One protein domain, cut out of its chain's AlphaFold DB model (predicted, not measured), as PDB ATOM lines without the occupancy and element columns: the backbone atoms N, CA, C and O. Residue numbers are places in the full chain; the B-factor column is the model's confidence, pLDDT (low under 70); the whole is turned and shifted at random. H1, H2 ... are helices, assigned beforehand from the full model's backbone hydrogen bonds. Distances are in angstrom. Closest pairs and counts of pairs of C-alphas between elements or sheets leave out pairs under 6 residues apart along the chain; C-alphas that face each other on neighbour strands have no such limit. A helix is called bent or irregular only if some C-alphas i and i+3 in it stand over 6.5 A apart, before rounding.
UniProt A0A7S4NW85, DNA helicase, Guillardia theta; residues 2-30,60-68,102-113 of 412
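This is residues 2 to 30, 60 to 68 and 102 to 113 of the 412 residues of the protein "DNA helicase" of Guillardia theta (UniProt A0A7S4NW85). The longest helix, H1, folds back into H2 as a helical hairpin; H3 lies loosely alongside H2, and H4 runs crosswise where H1 ends and H2 begins. The 50 printed residues include four named helices in the order H1, H2, H3, H4 and no named strand: all helix. The whole is compact, radius of gyration of the C-alphas 10.6 A, spanning 29 by 25 by 17 A.

H1, residues 2 to 14, measures 18.7 A from C-alpha 2 at (44.175, 44.507, 24.506). H2, residues 18 to 28, 15.9 A, is only just irregular: C-alphas 24 and 27 are 6.9 A apart. H3 is residues 60 to 68, 12.3 A. H4, residues 102 to 113, 16.5 A, ends at C-alpha 113 (18.790, 47.531, 19.367).

H1, with residues 8 to 12 alone, touches H2 at a shallow tilt of 29 degrees, opposite ways; closest C-alphas Ala 12 and Phe 21, 6.2 A. H2 and H3 only just touch, with 3 pairs of C-alphas within 8 A, closest Ser 19 and Ile 66, 7.2 A. H4, with residues 103 to 107 alone, touches H2 about perpendicular, at 85 degrees; closest C-alphas Leu 18 and Cys 103, 5.6 A. H1 and H4 touch only at their ends; H1 and H3 are apart. Every O i to N i+4 pair is within hydrogen-bond range in H1, H3 and H4, and 5 of 7 in H2.

Residues 31 to 59 and 69 to 101 are not printed; the C-alpha gaps are 11.3 A from 30 to 60 and 18.9 A from 68 to 102. The H1 to H2 link is tight. Residues 2 to 5 and 29 to 30 have pLDDT under 70.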
ATOM      1  N   LEU A   2      44.133  45.385  25.699       38.78
ATOM      2  CA  LEU A   2      44.175  44.507  24.506       38.78
ATOM      3  C   LEU A   2      43.924  43.018  24.824       38.78
ATOM      4  O   LEU A   2      43.043  42.415  24.224       38.78
ATOM      5  N   SER A   3      44.570  42.469  25.861       62.50
ATOM      6  CA  SER A   3      44.341  41.081  26.304       62.50
ATOM      7  C   SER A   3      42.912  40.806  26.795       62.50
ATOM      8  O   SER A   3      42.417  39.689  26.690       62.50
ATOM      9  N   THR A   4      42.225  41.817  27.331       69.81
ATOM     10  CA  THR A   4      40.839  41.702  27.811       69.81
ATOM     11  C   THR A   4      39.863  41.624  26.640       69.81
ATOM     12  O   THR A   4      38.958  40.797  26.648       69.81
ATOM     13  N   VAL A   5      40.084  42.446  25.610       69.88
ATOM     14  CA  VAL A   5      39.258  42.462  24.395       69.88
ATOM     15  C   VAL A   5      39.429  41.166  23.606       69.88
ATOM     16  O   VAL A   5      38.437  40.564  23.209       69.88
ATOM     17  N   GLU A   6      40.662  40.679  23.445       74.38
ATOM     18  CA  GLU A   6      40.931  39.384  22.800       74.38
ATOM     19  C   GLU A   6      40.246  38.222  23.536       74.38
ATOM     20  O   GLU A   6      39.641  37.353  22.903       74.38
ATOM     21  N   ASN A   7      40.254  38.242  24.875       79.12
ATOM     22  CA  ASN A   7      39.535  37.257  25.683       79.12
ATOM     23  C   ASN A   7      38.018  37.320  25.461       79.12
ATOM     24  O   ASN A   7      37.380  36.274  25.356       79.12
ATOM     25  N   PHE A   8      37.431  38.513  25.347       81.69
ATOM     26  CA  PHE A   8      36.000  38.668  25.066       81.69
ATOM     27  C   PHE A   8      35.633  38.199  23.658       81.69
ATOM     28  O   PHE A   8      34.621  37.524  23.491       81.69
ATOM     29  N   ILE A   9      36.472  38.474  22.657       79.44
ATOM     30  CA  ILE A   9      36.271  37.969  21.292       79.44
ATOM     31  C   ILE A   9      36.281  36.437  21.285       79.44
ATOM     32  O   ILE A   9      35.414  35.819  20.667       79.44
ATOM     33  N   ARG A  10      37.224  35.812  22.004       82.44
ATOM     34  CA  ARG A  10      37.267  34.351  22.146       82.44
ATOM     35  C   ARG A  10      36.009  33.813  22.834       82.44
ATOM     36  O   ARG A  10      35.379  32.901  22.310       82.44
ATOM     37  N   LEU A  11      35.600  34.416  23.949       82.88
ATOM     38  CA  LEU A  11      34.398  34.009  24.684       82.88
ATOM     39  C   LEU A  11      33.120  34.148  23.845       82.88
ATOM     40  O   LEU A  11      32.254  33.280  23.914       82.88
ATOM     41  N   ALA A  12      33.005  35.187  23.017       81.25
ATOM     42  CA  ALA A  12      31.868  35.367  22.113       81.25
ATOM     43  C   ALA A  12      31.824  34.300  21.001       81.25
ATOM     44  O   ALA A  12      30.749  33.942  20.518       81.25
ATOM     45  N   ARG A  13      32.982  33.766  20.589       82.88
ATOM     46  CA  ARG A  13      33.057  32.642  19.641       82.88
ATOM     47  C   ARG A  13      32.622  31.321  20.279       82.88
ATOM     48  O   ARG A  13      31.974  30.524  19.612       82.88
ATOM     49  N   GLU A  14      32.967  31.110  21.547       81.44
ATOM     50  CA  GLU A  14      32.688  29.871  22.293       81.44
ATOM     51  C   GLU A  14      31.270  29.823  22.888       81.44
ATOM     52  O   GLU A  14      30.712  28.745  23.085       81.44
ATOM     53  N   SER A  15      30.669  30.981  23.163       82.19
ATOM     54  CA  SER A  15      29.348  31.073  23.789       82.19
ATOM     55  C   SER A  15      28.215  30.804  22.798       82.19
ATOM     56  O   SER A  15      28.256  31.212  21.638       82.19
ATOM     57  N   THR A  16      27.153  30.155  23.276       75.75
ATOM     58  CA  THR A  16      25.955  29.850  22.476       75.75
ATOM     59  C   THR A  16      24.880  30.931  22.573       75.75
ATOM     60  O   THR A  16      24.157  31.149  21.604       75.75
ATOM     61  N   THR A  17      24.789  31.634  23.708       78.94
ATOM     62  CA  THR A  17      23.775  32.667  23.974       78.94
ATOM     63  C   THR A  17      24.400  33.958  24.508       78.94
ATOM     64  O   THR A  17      25.518  33.948  25.034       78.94
ATOM     65  N   LEU A  18      23.672  35.073  24.382       80.56
ATOM     66  CA  LEU A  18      24.081  36.376  24.916       80.56
ATOM     67  C   LEU A  18      24.169  36.351  26.449       80.56
ATOM     68  O   LEU A  18      25.161  36.824  27.000       80.56
ATOM     69  N   SER A  19      23.194  35.739  27.129       80.12
ATOM     70  CA  SER A  19      23.208  35.579  28.587       80.12
ATOM     71  C   SER A  19      24.428  34.812  29.093       80.12
ATOM     72  O   SER A  19      25.131  35.312  29.965       80.12
ATOM     73  N   THR A  20      24.755  33.650  28.512       81.25
ATOM     74  CA  THR A  20      25.930  32.865  28.941       81.25
ATOM     75  C   THR A  20      27.237  33.629  28.720       81.25
ATOM     76  O   THR A  20      28.118  33.621  29.583       81.25
ATOM     77  N   PHE A  21      27.359  34.331  27.590       84.75
ATOM     78  CA  PHE A  21      28.509  35.192  27.323       84.75
ATOM     79  C   PHE A  21      28.637  36.291  28.382       84.75
ATOM     80  O   PHE A  21      29.706  36.482  28.964       84.75
ATOM     81  N   VAL A  22      27.531  36.976  28.676       79.88
ATOM     82  CA  VAL A  22      27.515  38.100  29.610       79.88
ATOM     83  C   VAL A  22      27.799  37.638  31.037       79.88
ATOM     84  O   VAL A  22      28.640  38.227  31.709       79.88
ATOM     85  N   GLU A  23      27.188  36.546  31.492       80.44
ATOM     86  CA  GLU A  23      27.475  35.942  32.798       80.44
ATOM     87  C   GLU A  23      28.950  35.560  32.956       80.44
ATOM     88  O   GLU A  23      29.501  35.691  34.048       80.44
ATOM     89  N   THR A  24      29.610  35.168  31.864       82.38
ATOM     90  CA  THR A  24      31.034  34.808  31.871       82.38
ATOM     91  C   THR A  24      31.949  36.034  31.942       82.38
ATOM     92  O   THR A  24      32.973  35.994  32.625       82.38
ATOM     93  N   ILE A  25      31.599  37.147  31.283       81.75
ATOM     94  CA  ILE A  25      32.401  38.388  31.334       81.75
ATOM     95  C   ILE A  25      32.097  39.240  32.569       81.75
ATOM     96  O   ILE A  25      32.945  40.016  33.004       81.75
ATOM     97  N   ILE A  26      30.916  39.102  33.168       76.31
ATOM     98  CA  ILE A  26      30.446  39.913  34.295       76.31
ATOM     99  C   ILE A  26      31.420  39.978  35.481       76.31
ATOM    100  O   ILE A  26      31.628  41.078  35.995       76.31
ATOM    101  N   PRO A  27      32.050  38.870  35.923       78.94
ATOM    102  CA  PRO A  27      33.024  38.906  37.012       78.94
ATOM    103  C   PRO A  27      34.274  39.726  36.673       78.94
ATOM    104  O   PRO A  27      34.970  40.184  37.574       78.94
ATOM    105  N   SER A  28      34.560  39.913  35.380       74.88
ATOM    106  CA  SER A  28      35.679  40.726  34.893       74.88
ATOM    107  C   SER A  28      35.324  42.204  34.695       74.88
ATOM    108  O   SER A  28      36.224  43.017  34.480       74.88
ATOM    109  N   LEU A  29      34.037  42.569  34.778       68.25
ATOM    110  CA  LEU A  29      33.596  43.957  34.691       68.25
ATOM    111  C   LEU A  29      33.797  44.681  36.036       68.25
ATOM    112  O   LEU A  29      33.568  44.087  37.097       68.25
ATOM    113  N   PRO A  30      34.178  45.972  36.016       65.25
ATOM    114  CA  PRO A  30      34.269  46.784  37.224       65.25
ATOM    115  C   PRO A  30      32.938  46.782  37.991       65.25
ATOM    116  O   PRO A  30      31.886  47.049  37.414       65.25
ATOM    117  N   GLU A  60      24.592  45.265  37.051       77.50
ATOM    118  CA  GLU A  60      23.136  45.152  37.210       77.50
ATOM    119  C   GLU A  60      22.383  45.897  36.110       77.50
ATOM    120  O   GLU A  60      21.358  45.416  35.630       77.50
ATOM    121  N   VAL A  61      22.914  47.042  35.678       79.12
ATOM    122  CA  VAL A  61      22.368  47.797  34.548       79.12
ATOM    123  C   VAL A  61      22.474  46.983  33.256       79.12
ATOM    124  O   VAL A  61      21.467  46.800  32.575       79.12
ATOM    125  N   LEU A  62      23.655  46.427  32.958       79.81
ATOM    126  CA  LEU A  62      23.879  45.614  31.759       79.81
ATOM    127  C   LEU A  62      22.972  44.375  31.725       79.81
ATOM    128  O   LEU A  62      22.329  44.106  30.712       79.81
ATOM    129  N   LEU A  63      22.872  43.650  32.844       81.81
ATOM    130  CA  LEU A  63      21.961  42.509  32.969       81.81
ATOM    131  C   LEU A  63      20.497  42.909  32.771       81.81
ATOM    132  O   LEU A  63      19.728  42.135  32.207       81.81
ATOM    133  N   GLY A  64      20.107  44.099  33.233       83.00
ATOM    134  CA  GLY A  64      18.774  44.645  33.001       83.00
ATOM    135  C   GLY A  64      18.472  44.815  31.514       83.00
ATOM    136  O   GLY A  64      17.439  44.337  31.053       83.00
ATOM    137  N   PHE A  65      19.391  45.424  30.757       84.06
ATOM    138  CA  PHE A  65      19.227  45.616  29.313       84.06
ATOM    139  C   PHE A  65      19.143  44.298  28.547       84.06
ATOM    140  O   PHE A  65      18.296  44.153  27.673       84.06
ATOM    141  N   ILE A  66      19.968  43.312  28.901       82.94
ATOM    142  CA  ILE A  66      19.942  42.001  28.237       82.94
ATOM    143  C   ILE A  66      18.650  41.258  28.536       82.94
ATOM    144  O   ILE A  66      18.056  40.708  27.620       82.94
ATOM    145  N   LYS A  67      18.179  41.267  29.788       83.06
ATOM    146  CA  LYS A  67      16.904  40.632  30.145       83.06
ATOM    147  C   LYS A  67      15.730  41.266  29.412       83.06
ATOM    148  O   LYS A  67      14.846  40.549  28.953       83.06
ATOM    149  N   GLU A  68      15.717  42.593  29.298       83.00
ATOM    150  CA  GLU A  68      14.673  43.288  28.545       83.00
ATOM    151  C   GLU A  68      14.770  42.973  27.048       83.00
ATOM    152  O   GLU A  68      13.759  42.666  26.421       83.00
ATOM    153  N   PRO A 102      26.572  32.141  16.659       75.62
ATOM    154  CA  PRO A 102      25.245  32.553  17.124       75.62
ATOM    155  C   PRO A 102      25.291  33.664  18.182       75.62
ATOM    156  O   PRO A 102      24.524  34.620  18.096       75.62
ATOM    157  N   CYS A 103      26.233  33.590  19.127       80.38
ATOM    158  CA  CYS A 103      26.413  34.623  20.141       80.38
ATOM    159  C   CYS A 103      26.943  35.934  19.545       80.38
ATOM    160  O   CYS A 103      26.416  36.993  19.869       80.38
ATOM    161  N   GLN A 104      27.904  35.893  18.616       80.38
ATOM    162  CA  GLN A 104      28.388  37.102  17.937       80.38
ATOM    163  C   GLN A 104      27.269  37.825  17.178       80.38
ATOM    164  O   GLN A 104      27.188  39.051  17.230       80.38
ATOM    165  N   ARG A 105      26.373  37.077  16.520       75.38
ATOM    166  CA  ARG A 105      25.177  37.657  15.890       75.38
ATOM    167  C   ARG A 105      24.231  38.259  16.924       75.38
ATOM    168  O   ARG A 105      23.785  39.385  16.738       75.38
ATOM    169  N   ALA A 106      23.963  37.551  18.020       77.81
ATOM    170  CA  ALA A 106      23.112  38.061  19.095       77.81
ATOM    171  C   ALA A 106      23.672  39.353  19.718       77.81
ATOM    172  O   ALA A 106      22.908  40.276  19.977       77.81
ATOM    173  N   ILE A 107      24.996  39.452  19.895       82.44
ATOM    174  CA  ILE A 107      25.669  40.676  20.352       82.44
ATOM    175  C   ILE A 107      25.465  41.810  19.343       82.44
ATOM    176  O   ILE A 107      25.106  42.909  19.746       82.44
ATOM    177  N   ALA A 108      25.666  41.561  18.046       78.56
ATOM    178  CA  ALA A 108      25.492  42.588  17.019       78.56
ATOM    179  C   ALA A 108      24.055  43.137  16.989       78.56
ATOM    180  O   ALA A 108      23.858  44.348  17.022       78.56
ATOM    181  N   VAL A 109      23.058  42.247  17.015       79.25
ATOM    182  CA  VAL A 109      21.635  42.626  17.051       79.25
ATOM    183  C   VAL A 109      21.291  43.371  18.344       79.25
ATOM    184  O   VAL A 109      20.579  44.371  18.300       79.25
ATOM    185  N   PHE A 110      21.818  42.928  19.489       82.81
ATOM    186  CA  PHE A 110      21.647  43.625  20.764       82.81
ATOM    187  C   PHE A 110      22.211  45.051  20.712       82.81
ATOM    188  O   PHE A 110      21.530  45.985  21.127       82.81
ATOM    189  N   LEU A 111      23.423  45.235  20.181       82.44
ATOM    190  CA  LEU A 111      24.051  46.555  20.070       82.44
ATOM    191  C   LEU A 111      23.251  47.491  19.161       82.44
ATOM    192  O   LEU A 111      22.998  48.628  19.551       82.44
ATOM    193  N   ASP A 112      22.795  47.013  18.003       76.88
ATOM    194  CA  ASP A 112      21.917  47.791  17.124       76.88
ATOM    195  C   ASP A 112      20.609  48.178  17.838       76.88
ATOM    196  O   ASP A 112      20.145  49.311  17.715       76.88
ATOM    197  N   HIS A 113      20.032  47.269  18.634       80.50
ATOM    198  CA  HIS A 113      18.790  47.531  19.367       80.50
ATOM    199  C   HIS A 113      19.002  48.609  20.427       80.50
ATOM    200  O   HIS A 113      18.194  49.526  20.544       80.50
TER     201      HIS A 113